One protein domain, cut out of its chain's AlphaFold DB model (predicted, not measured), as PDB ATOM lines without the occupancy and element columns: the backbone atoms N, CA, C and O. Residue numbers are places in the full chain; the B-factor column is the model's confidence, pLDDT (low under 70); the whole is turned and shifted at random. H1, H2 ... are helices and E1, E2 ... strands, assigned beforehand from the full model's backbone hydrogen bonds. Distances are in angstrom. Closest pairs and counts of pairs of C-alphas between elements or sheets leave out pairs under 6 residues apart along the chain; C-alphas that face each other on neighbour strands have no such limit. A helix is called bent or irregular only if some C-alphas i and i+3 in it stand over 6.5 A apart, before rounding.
ATOM      1  N   GLU A 105     146.919 172.734 143.823       90.88
ATOM      2  CA  GLU A 105     146.921 172.222 145.195       90.88
ATOM      3  C   GLU A 105     148.219 171.461 145.489       90.88
ATOM      4  O   GLU A 105     148.916 171.755 146.467       90.88
ATOM      5  N   ALA A 106     148.602 170.547 144.599       90.19
ATOM      6  CA  ALA A 106     149.824 169.772 144.722       90.19
ATOM      7  C   ALA A 106     151.083 170.654 144.697       90.19
ATOM      8  O   ALA A 106     152.018 170.419 145.472       90.19
ATOM      9  N   LEU A 107     151.119 171.694 143.857       93.81
ATOM     10  CA  LEU A 107     152.226 172.657 143.822       93.81
ATOM     11  C   LEU A 107     152.297 173.474 145.123       93.81
ATOM     12  O   LEU A 107     153.366 173.578 145.729       93.81
ATOM     13  N   ASN A 108     151.158 173.961 145.622       95.19
ATOM     14  CA  ASN A 108     151.074 174.695 146.889       95.19
ATOM     15  C   ASN A 108     151.464 173.859 148.114       95.19
ATOM     16  O   ASN A 108     151.933 174.412 149.110       95.19
ATOM     17  N   ALA A 109     151.263 172.541 148.069       92.75
ATOM     18  CA  ALA A 109     151.686 171.629 149.127       92.75
ATOM     19  C   ALA A 109     153.174 171.263 149.012       92.75
ATOM     20  O   ALA A 109     153.906 171.306 149.999       92.75
ATOM     21  N   SER A 110     153.635 170.914 147.807       91.25
ATOM     22  CA  SER A 110     154.977 170.362 147.587       91.25
ATOM     23  C   SER A 110     156.093 171.405 147.521       91.25
ATOM     24  O   SER A 110     157.249 171.062 147.758       91.25
ATOM     25  N   GLN A 111     155.775 172.668 147.222       95.06
ATOM     26  CA  GLN A 111     156.769 173.738 147.081       95.06
ATOM     27  C   GLN A 111     156.872 174.657 148.303       95.06
ATOM     28  O   GLN A 111     157.460 175.737 148.203       95.06
ATOM     29  N   ARG A 112     156.320 174.248 149.452       94.56
ATOM     30  CA  ARG A 112     156.472 174.986 150.712       94.56
ATOM     31  C   ARG A 112     157.916 174.917 151.189       94.56
ATOM     32  O   ARG A 112     158.474 173.838 151.381       94.56
ATOM     33  N   ARG A 113     158.506 176.082 151.422       93.12
ATOM     34  CA  ARG A 113     159.827 176.251 152.015       93.12
ATOM     35  C   ARG A 113     159.683 177.071 153.283       93.12
ATOM     36  O   ARG A 113     159.197 178.194 153.219       93.12
ATOM     37  N   VAL A 114     160.137 176.523 154.404       92.69
ATOM     38  CA  VAL A 114     160.186 177.246 155.680       92.69
ATOM     39  C   VAL A 114     161.102 178.465 155.532       92.69
ATOM     40  O   VAL A 114     162.216 178.355 155.010       92.69
ATOM     41  N   THR A 115     160.613 179.630 155.941       91.81
ATOM     42  CA  THR A 115     161.323 180.918 155.886       91.81
ATOM     43  C   THR A 115     161.617 181.497 157.266       91.81
ATOM     44  O   THR A 115     162.380 182.454 157.352       91.81
ATOM     45  N   GLY A 116     161.055 180.921 158.329       90.50
ATOM     46  CA  GLY A 116     161.206 181.389 159.706       90.50
ATOM     47  C   GLY A 116     160.863 180.305 160.727       90.50
ATOM     48  O   GLY A 116     160.861 179.119 160.402       90.50
ATOM     49  N   LEU A 117     160.628 180.711 161.976       84.75
ATOM     50  CA  LEU A 117     160.374 179.797 163.100       84.75
ATOM     51  C   LEU A 117     158.890 179.714 163.484       84.75
ATOM     52  O   LEU A 117     158.510 178.827 164.246       84.75
ATOM     53  N   GLY A 118     158.058 180.627 162.985       86.69
ATOM     54  CA  GLY A 118     156.615 180.595 163.168       86.69
ATOM     55  C   GLY A 118     155.947 179.499 162.337       86.69
ATOM     56  O   GLY A 118     156.415 179.131 161.263       86.69
ATOM     57  N   GLU A 119     154.800 179.011 162.813       81.06
ATOM     58  CA  GLU A 119     153.999 177.968 162.148       81.06
ATOM     59  C   GLU A 119     153.594 178.343 160.709       81.06
ATOM     60  O   GLU A 119     153.487 177.480 159.840       81.06
ATOM     61  N   ASN A 120     153.436 179.641 160.439       85.25
ATOM     62  CA  ASN A 120     153.056 180.178 159.133       85.25
ATOM     63  C   ASN A 120     154.222 180.832 158.378       85.25
ATOM     64  O   ASN A 120     154.007 181.444 157.332       85.25
ATOM     65  N   ASP A 121     155.455 180.686 158.870       89.94
ATOM     66  CA  ASP A 121     156.637 181.239 158.216       89.94
ATOM     67  C   ASP A 121     157.101 180.299 157.100       89.94
ATOM     68  O   ASP A 121     158.105 179.585 157.212       89.94
ATOM     69  N   PHE A 122     156.358 180.290 155.997       93.75
ATOM     70  CA  PHE A 122     156.741 179.590 154.781       93.75
ATOM     71  C   PHE A 122     156.478 180.433 153.534       93.75
ATOM     72  O   PHE A 122     155.584 181.273 153.484       93.75
ATOM     73  N   ALA A 123     157.235 180.138 152.483       95.88
ATOM     74  CA  ALA A 123     157.002 180.639 151.139       95.88
ATOM     75  C   ALA A 123     156.738 179.470 150.190       95.88
ATOM     76  O   ALA A 123     157.324 178.394 150.333       95.88
ATOM     77  N   ILE A 124     155.881 179.686 149.197       97.12
ATOM     78  CA  ILE A 124     155.623 178.713 148.132       97.12
ATOM     79  C   ILE A 124     156.480 179.095 146.929       97.12
ATOM     80  O   ILE A 124     156.436 180.237 146.479       97.12
ATOM     81  N   GLY A 125     157.272 178.162 146.402       96.44
ATOM     82  CA  GLY A 125     158.073 178.407 145.199       96.44
ATOM     83  C   GLY A 125     157.215 178.793 143.988       96.44
ATOM     84  O   GLY A 125     156.177 178.189 143.749       96.44
ATOM     85  N   ASN A 126     157.674 179.769 143.200       96.50
ATOM     86  CA  ASN A 126     156.966 180.309 142.028       96.50
ATOM     87  C   ASN A 126     157.422 179.732 140.680       96.50
ATOM     88  O   ASN A 126     157.033 180.224 139.623       96.50
ATOM     89  N   ARG A 127     158.290 178.717 140.698       94.62
ATOM     90  CA  ARG A 127     158.786 178.064 139.485       94.62
ATOM     91  C   ARG A 127     158.103 176.730 139.301       94.62
ATOM     92  O   ARG A 127     158.144 175.893 140.203       94.62
ATOM     93  N   LEU A 128     157.533 176.527 138.119       91.00
ATOM     94  CA  LEU A 128     156.968 175.246 137.745       91.00
ATOM     95  C   LEU A 128     158.094 174.195 137.707       91.00
ATOM     96  O   LEU A 128     159.124 174.432 137.067       91.00
ATOM     97  N   PRO A 129     157.960 173.052 138.401       89.69
ATOM     98  CA  PRO A 129     158.959 171.995 138.329       89.69
ATOM     99  C   PRO A 129     159.136 171.473 136.895       89.69
ATOM    100  O   PRO A 129     158.153 171.294 136.182       89.69
ATOM    101  N   ALA A 130     160.367 171.134 136.499       86.19
ATOM    102  CA  ALA A 130     160.680 170.689 135.132       86.19
ATOM    103  C   ALA A 130     159.850 169.477 134.661       86.19
ATOM    104  O   ALA A 130     159.534 169.352 133.483       86.19
ATOM    105  N   TYR A 131     159.462 168.583 135.579       79.12
ATOM    106  CA  TYR A 131     158.603 167.448 135.236       79.12
ATOM    107  C   TYR A 131     157.157 167.869 134.919       79.12
ATOM    108  O   TYR A 131     156.511 167.221 134.101       79.12
ATOM    109  N   CYS A 132     156.662 168.943 135.543       85.75
ATOM    110  CA  CYS A 132     155.363 169.529 135.220       85.75
ATOM    111  C   CYS A 132     155.423 170.311 133.912       85.75
ATOM    112  O   CYS A 132     154.510 170.211 133.105       85.75
ATOM    113  N   ASP A 133     156.523 171.017 133.661       85.88
ATOM    114  CA  ASP A 133     156.751 171.695 132.384       85.88
ATOM    115  C   ASP A 133     156.732 170.704 131.205       85.88
ATOM    116  O   ASP A 133     155.948 170.850 130.269       85.88
ATOM    117  N   ALA A 134     157.474 169.597 131.319       80.94
ATOM    118  CA  ALA A 134     157.473 168.526 130.321       80.94
ATOM    119  C   ALA A 134     156.100 167.851 130.138       80.94
ATOM    120  O   ALA A 134     155.818 167.315 129.066       80.94
ATOM    121  N   TYR A 135     155.256 167.849 131.174       77.31
ATOM    122  CA  TYR A 135     153.889 167.343 131.076       77.31
ATOM    123  C   TYR A 135     152.997 168.265 130.256       77.31
ATOM    124  O   TYR A 135     152.294 167.800 129.362       77.31
ATOM    125  N   PHE A 136     153.058 169.564 130.531       78.81
ATOM    126  CA  PHE A 136     152.216 170.544 129.866       78.81
ATOM    127  C   PHE A 136     152.673 170.875 128.439       78.81
ATOM    128  O   PHE A 136     151.843 171.249 127.617       78.81
ATOM    129  N   ALA A 137     153.952 170.670 128.115       77.06
ATOM    130  CA  ALA A 137     154.509 170.878 126.779       77.06
ATOM    131  C   ALA A 137     154.347 169.677 125.820       77.06
ATOM    132  O   ALA A 137     154.843 169.719 124.692       77.06
ATOM    133  N   HIS A 138     153.711 168.577 126.242       72.62
ATOM    134  CA  HIS A 138     153.634 167.371 125.416       72.62
ATOM    135  C   HIS A 138     152.662 167.538 124.231       72.62
ATOM    136  O   HIS A 138     151.538 168.007 124.392       72.62
ATOM    137  N   ALA A 139     153.065 167.084 123.037       69.25
ATOM    138  CA  ALA A 139     152.360 167.336 121.768       69.25
ATOM    139  C   ALA A 139     150.937 166.747 121.661       69.25
ATOM    140  O   ALA A 139     150.183 167.123 120.771       69.25
ATOM    141  N   TYR A 140     150.573 165.820 122.549       64.75
ATOM    142  CA  TYR A 140     149.293 165.098 122.525       64.75
ATOM    143  C   TYR A 140     148.300 165.589 123.576       64.75
ATOM    144  O   TYR A 140     147.352 164.879 123.904       64.75
ATOM    145  N   SER A 141     148.532 166.765 124.152       66.31
ATOM    146  CA  SER A 141     147.723 167.228 125.266       66.31
ATOM    147  C   SER A 141     147.391 168.708 125.225       66.31
ATOM    148  O   SER A 141     148.268 169.543 125.021       66.31
ATOM    149  N   ASP A 142     146.123 169.015 125.491       66.44
ATOM    150  CA  ASP A 142     145.583 170.373 125.529       66.44
ATOM    151  C   ASP A 142     145.516 170.892 126.972       66.44
ATOM    152  O   ASP A 142     144.454 171.121 127.556       66.44
ATOM    153  N   TRP A 143     146.681 171.003 127.609       70.81
ATOM    154  CA  TRP A 143     146.747 171.475 128.991       70.81
ATOM    155  C   TRP A 143     146.950 172.974 129.128       70.81
ATOM    156  O   TRP A 143     146.953 173.475 130.252       70.81
ATOM    157  N   ALA A 144     147.139 173.704 128.026       68.12
ATOM    158  CA  ALA A 144     147.373 175.144 128.087       68.12
ATOM    159  C   ALA A 144     146.249 175.856 128.863       68.12
ATOM    160  O   ALA A 144     146.516 176.772 129.641       68.12
ATOM    161  N   ALA A 145     145.013 175.366 128.722       68.06
ATOM    162  CA  ALA A 145     143.837 175.868 129.425       68.06
ATOM    163  C   ALA A 145     143.801 175.557 130.933       68.06
ATOM    164  O   ALA A 145     143.031 176.186 131.654       68.06
ATOM    165  N   VAL A 146     144.603 174.610 131.434       74.62
ATOM    166  CA  VAL A 146     144.589 174.203 132.854       74.62
ATOM    167  C   VAL A 146     145.939 174.275 133.551       74.62
ATOM    168  O   VAL A 146     146.024 173.976 134.740       74.62
ATOM    169  N   LEU A 147     146.979 174.693 132.833       86.12
ATOM    170  CA  LEU A 147     148.301 174.973 133.371       86.12
ATOM    171  C   LEU A 147     148.176 175.924 134.575       86.12
ATOM    172  O   LEU A 147     147.767 177.075 134.387       86.12
ATOM    173  N   PRO A 148     148.519 175.494 135.806       91.56
ATOM    174  CA  PRO A 148     148.406 176.368 136.959       91.56
ATOM    175  C   PRO A 148     149.250 177.621 136.800       91.56
ATOM    176  O   PRO A 148     150.356 177.597 136.254       91.56
ATOM    177  N   ARG A 149     148.730 178.728 137.319       94.69
ATOM    178  CA  ARG A 149     149.390 180.026 137.251       94.69
ATOM    179  C   ARG A 149     149.730 180.495 138.651       94.69
ATOM    180  O   ARG A 149     148.926 180.366 139.572       94.69
ATOM    181  N   TYR A 150     150.932 181.033 138.805       97.44
ATOM    182  CA  TYR A 150     151.363 181.603 140.071       97.44
ATOM    183  C   TYR A 150     150.805 183.021 140.239       97.44
ATOM    184  O   TYR A 150     150.761 183.805 139.286       97.44
ATOM    185  N   VAL A 151     150.385 183.340 141.457       98.44
ATOM    186  CA  VAL A 151     149.850 184.634 141.878       98.44
ATOM    187  C   VAL A 151     150.838 185.278 142.841       98.44
ATOM    188  O   VAL A 151     151.209 184.690 143.858       98.44
ATOM    189  N   GLY A 152     151.233 186.513 142.531       97.00
ATOM    190  CA  GLY A 152     152.083 187.318 143.405       97.00
ATOM    191  C   GLY A 152     153.557 186.906 143.443       97.00
ATOM    192  O   GLY A 152     154.099 186.387 142.467       97.00
ATOM    193  N   VAL A 153     154.212 187.169 144.579       96.19
ATOM    194  CA  VAL A 153     155.622 186.818 144.837       96.19
ATOM    195  C   VAL A 153     155.768 185.963 146.107       96.19
ATOM    196  O   VAL A 153     155.018 186.190 147.065       96.19
ATOM    197  N   PRO A 154     156.711 184.997 146.156       96.38
ATOM    198  CA  PRO A 154     156.885 184.093 147.298       96.38
ATOM    199  C   PRO A 154     157.048 184.797 148.648       96.38
ATOM    200  O   PRO A 154     156.466 184.371 149.640       96.38
ATOM    201  N   GLU A 155     157.788 185.904 148.677       92.25
ATOM    202  CA  GLU A 155     158.113 186.685 149.879       92.25
ATOM    203  C   GLU A 155     156.881 187.363 150.488       92.25
ATOM    204  O   GLU A 155     156.914 187.832 151.622       92.25
ATOM    205  N   ARG A 156     155.784 187.423 149.729       93.81
ATOM    206  CA  ARG A 156     154.523 188.048 150.118       93.81
ATOM    207  C   ARG A 156     153.351 187.086 150.013       93.81
ATOM    208  O   ARG A 156     152.264 187.468 149.578       93.81
ATOM    209  N   GLY A 157     153.591 185.823 150.363       95.00
ATOM    210  CA  GLY A 157     152.559 184.792 150.405       95.00
ATOM    211  C   GLY A 157     151.908 184.562 149.043       95.00
ATOM    212  O   GLY A 157     150.679 184.550 148.951       95.00
ATOM    213  N   GLY A 158     152.722 184.487 147.987       97.31
ATOM    214  CA  GLY A 158     152.291 184.042 146.665       97.31
ATOM    215  C   GLY A 158     151.942 182.551 146.646       97.31
ATOM    216  O   GLY A 158     152.352 181.791 147.528       97.31
ATOM    217  N   PHE A 159     151.152 182.139 145.657       98.00
ATOM    218  CA  PHE A 159     150.585 180.791 145.577       98.00
ATOM    219  C   PHE A 159     150.164 180.428 144.147       98.00
ATOM    220  O   PHE A 159     149.996 181.294 143.292       98.00
ATOM    221  N   TRP A 160     149.986 179.138 143.880       97.56
ATOM    222  CA  TRP A 160     149.464 178.608 142.621       97.56
ATOM    223  C   TRP A 160     147.936 178.554 142.627       97.56
ATOM    224  O   TRP A 160     147.332 178.209 143.642       97.56
ATOM    225  N   VAL A 161     147.316 178.817 141.477       95.38
ATOM    226  CA  VAL A 161     145.872 178.648 141.239       95.38
ATOM    227  C   VAL A 161     145.607 177.981 139.888       95.38
ATOM    228  O   VAL A 161     146.474 178.033 139.007       95.38
ATOM    229  N   PRO A 162     144.428 177.359 139.687       90.69
ATOM    230  CA  PRO A 162     143.980 176.956 138.359       90.69
ATOM    231  C   PRO A 162     144.014 178.131 137.372       90.69
ATOM    232  O   PRO A 162     143.771 179.277 137.748       90.69
ATOM    233  N   ALA A 163     144.288 177.854 136.094       89.38
ATOM    234  CA  ALA A 163     144.405 178.893 135.067       89.38
ATOM    235  C   ALA A 163     143.181 179.823 134.993       89.38
ATOM    236  O   ALA A 163     143.345 181.037 134.879       89.38
ATOM    237  N   HIS A 164     141.970 179.263 135.090       87.94
ATOM    238  CA  HIS A 164     140.716 180.018 135.005       87.94
ATOM    239  C   HIS A 164     140.481 180.949 136.206       87.94
ATOM    240  O   HIS A 164     139.828 181.978 136.057       87.94
ATOM    241  N   ASP A 165     141.063 180.639 137.366       93.12
ATOM    242  CA  ASP A 165     140.938 181.445 138.586       93.12
ATOM    243  C   ASP A 165     141.985 182.563 138.678       93.12
ATOM    244  O   ASP A 165     141.881 183.452 139.528       93.12
ATOM    245  N   HIS A 166     143.002 182.545 137.806       95.44
ATOM    246  CA  HIS A 166     144.184 183.401 137.930       95.44
ATOM    247  C   HIS A 166     143.858 184.889 137.987       95.44
ATOM    248  O   HIS A 166     144.345 185.581 138.877       95.44
ATOM    249  N   ALA A 167     143.001 185.380 137.092       96.06
ATOM    250  CA  ALA A 167     142.658 186.800 137.039       96.06
ATOM    251  C   ALA A 167     141.996 187.287 138.338       96.06
ATOM    252  O   ALA A 167     142.351 188.345 138.862       96.06
ATOM    253  N   LYS A 168     141.071 186.489 138.886       97.06
ATOM    254  CA  LYS A 168     140.386 186.795 140.146       97.06
ATOM    255  C   LYS A 168     141.374 186.792 141.314       97.06
ATOM    256  O   LYS A 168     141.474 187.787 142.031       97.06
ATOM    257  N   ALA A 169     142.141 185.712 141.462       97.81
ATOM    258  CA  ALA A 169     143.107 185.562 142.547       97.81
ATOM    259  C   ALA A 169     144.202 186.641 142.506       97.81
ATOM    260  O   ALA A 169     144.625 187.144 143.546       97.81
ATOM    261  N   GLN A 170     144.630 187.054 141.309       98.06
ATOM    262  CA  GLN A 170     145.585 188.145 141.129       98.06
ATOM    263  C   GLN A 170     145.029 189.487 141.631       98.06
ATOM    264  O   GLN A 170     145.763 190.248 142.263       98.06
ATOM    265  N   GLY A 171     143.745 189.770 141.391       98.00
ATOM    266  CA  GLY A 171     143.073 190.964 141.912       98.00
ATOM    267  C   GLY A 171     142.968 190.962 143.439       98.00
ATOM    268  O   GLY A 171     143.319 191.949 144.085       98.00
ATOM    269  N   GLU A 172     142.559 189.834 144.025       98.31
ATOM    270  CA  GLU A 172     142.475 189.657 145.484       98.31
ATOM    271  C   GLU A 172     143.849 189.807 146.155       98.31
ATOM    272  O   GLU A 172     143.989 190.513 147.157       98.31
ATOM    273  N   TYR A 173     144.889 189.213 145.562       98.12
ATOM    274  CA  TYR A 173     146.270 189.359 146.015       98.12
ATOM    275  C   TYR A 173     146.734 190.819 145.985       98.12
ATOM    276  O   TYR A 173     147.311 191.303 146.961       98.12
ATOM    277  N   ALA A 174     146.477 191.532 144.884       98.06
ATOM    278  CA  ALA A 174     146.864 192.932 144.745       98.06
ATOM    279  C   ALA A 174     146.166 193.819 145.790       98.06
ATOM    280  O   ALA A 174     146.821 194.646 146.426       98.06
ATOM    281  N   ALA A 175     144.869 193.604 146.028       98.06
ATOM    282  CA  ALA A 175     144.114 194.328 147.048       98.06
ATOM    283  C   ALA A 175     144.664 194.079 148.464       98.06
ATOM    284  O   ALA A 175     144.872 195.032 149.219       98.06
ATOM    285  N   ARG A 176     144.973 192.817 148.804       97.31
ATOM    286  CA  ARG A 176     145.633 192.463 150.074       97.31
ATOM    287  C   ARG A 176     146.960 193.199 150.228       97.31
ATOM    288  O   ARG A 176     147.222 193.782 151.277       97.31
ATOM    289  N   ILE A 177     147.778 193.195 149.177       97.44
ATOM    290  CA  ILE A 177     149.100 193.822 149.186       97.44
ATOM    291  C   ILE A 177     149.009 195.318 149.490       97.44
ATOM    292  O   ILE A 177     149.739 195.798 150.355       97.44
ATOM    293  N   VAL A 178     148.088 196.032 148.838       97.50
ATOM    294  CA  VAL A 178     147.856 197.464 149.073       97.50
ATOM    295  C   VAL A 178     147.449 197.728 150.525       97.50
ATOM    296  O   VAL A 178     147.983 198.643 151.153       97.50
ATOM    297  N   ALA A 179     146.544 196.915 151.077       96.56
ATOM    298  CA  ALA A 179     146.086 197.061 152.458       96.56
ATOM    299  C   ALA A 179     147.219 196.841 153.477       96.56
ATOM    300  O   ALA A 179     147.390 197.639 154.401       96.56
ATOM    301  N   GLU A 180     148.029 195.796 153.289       94.69
ATOM    302  CA  GLU A 180     149.195 195.515 154.135       94.69
ATOM    303  C   GLU A 180     150.228 196.650 154.078       94.69
ATOM    304  O   GLU A 180     150.772 197.050 155.106       94.69
ATOM    305  N   ASP A 181     150.498 197.184 152.886       95.38
ATOM    306  CA  ASP A 181     151.499 198.235 152.682       95.38
ATOM    307  C   ASP A 181     151.056 199.552 153.342       95.38
ATOM    308  O   ASP A 181     151.847 200.201 154.032       95.38
ATOM    309  N   ALA A 182     149.772 199.904 153.222       94.88
ATOM    310  CA  ALA A 182     149.185 201.057 153.903       94.88
ATOM    311  C   ALA A 182     149.257 200.931 155.436       94.88
ATOM    312  O   ALA A 182     149.603 201.895 156.130       94.88
ATOM    313  N   ALA A 183     148.986 199.737 155.976       93.81
ATOM    314  CA  ALA A 183     149.079 199.471 157.409       93.81
ATOM    315  C   ALA A 183     150.524 199.607 157.925       93.81
ATOM    316  O   ALA A 183     150.750 200.266 158.944       93.81
ATOM    317  N   ARG A 184     151.511 199.057 157.200       90.25
ATOM    318  CA  ARG A 184     152.934 199.167 157.572       90.25
ATOM    319  C   ARG A 184     153.418 200.615 157.573       90.25
ATOM    320  O   ARG A 184     154.033 201.042 158.549       90.25
ATOM    321  N   ASN A 185     153.080 201.391 156.546       88.94
ATOM    322  CA  ASN A 185     153.453 202.808 156.477       88.94
ATOM    323  C   ASN A 185     152.853 203.613 157.642       88.94
ATOM    324  O   ASN A 185     153.531 204.449 158.235       88.94
ATOM    325  N   SER A 186     151.615 203.302 158.032       86.56
ATOM    326  CA  SER A 186     150.945 203.934 159.179       86.56
ATOM    327  C   SER A 186     151.559 203.540 160.532       86.56
ATOM    328  O   SER A 186     151.457 204.286 161.505       86.56
TER     329      SER A 186
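What this domain is: This is residues 105 to 186 of the 190 residues of the protein "Conjugal transfer protein TrbM" of Acidovorax antarcticus (UniProt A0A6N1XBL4). Two small strand hairpins meet at one point, E2 by E4; the E3 and E4 hairpin is the middle part, with the first part of the long helix H3 packed along one side of it and the short helix H1 on the other, mostly at E4. The last residues of H3, 178 to 186, stick out free at one end of the longest axis, while H2 and a long loop, residues 137 to 148, reach towards the other end. The printed part has 82 residues with three named helices and four named strands, in the order H1, E1, E2, H2, E3, E4, H3; each sheet is one antiparallel pair, E1 - E2 and E3 - E4, and the class is mixed, helices and strands. The whole is loose, with a radius of gyration of the C-alphas of 14.9 A, and flat, spanning 53 by 28 by 14 A.

How they stand to each other: E3, residues 149 to 151, and E4, residues 159 to 161, form an antiparallel hairpin at 136 degrees, with N 151 and O 159 2.8 A apart and N 149 and O 161 2.9 A apart, both within hydrogen-bond range. H3, residues 163 to 186, has 7 pairs of C-alphas within 8 A of E3, the closest being those of Arg 149 and Ala 163 at 5.6 A. H1, residues 105 to 110, has 5 such pairs with E4, the closest those of Asn 108 and Trp 160 at 6.0 A. E2, residues 122 to 124, has one such pair with E4, the C-alphas of Ile 124 and Phe 159 at 6.0 A. E1, residues 112 to 114, forms an antiparallel hairpin with E2 at 151 degrees, with N 113 and O 123 2.8 A apart, within hydrogen-bond range. H2, residues 130 to 136, is apart from H1, E1, E4 and H3. Every O i to N i+4 pair is within hydrogen-bond range in H1 and H2, and 18 of 20 are in H3.

Where its parts are: E3 is 6.5 A long and E4 6.8 A. H3 is 35.4 A from C-alpha 163 at (144.405, 178.893, 135.067) to C-alpha 186 at (150.945, 203.934, 159.179); it has a kink of 28 degrees near residue 170 and is irregular, with C-alphas 164 and 167 7.3 A apart. H1 is 8.6 A long and begins with C-alpha 105 at (146.921, 172.222, 145.195). E1 is 6.6 A long, E2 6.8 A and H2 10.0 A.

The domain as a whole: The two C-alphas farthest apart are those of Tyr 140 and Ser 186, at 53.4 A. The printed part has no cut. The link from H2 to E3, 12 residues, is long. The mean pLDDT of the printed part is 89.8; residues 139 to 142 and 144 to 145 are under 70.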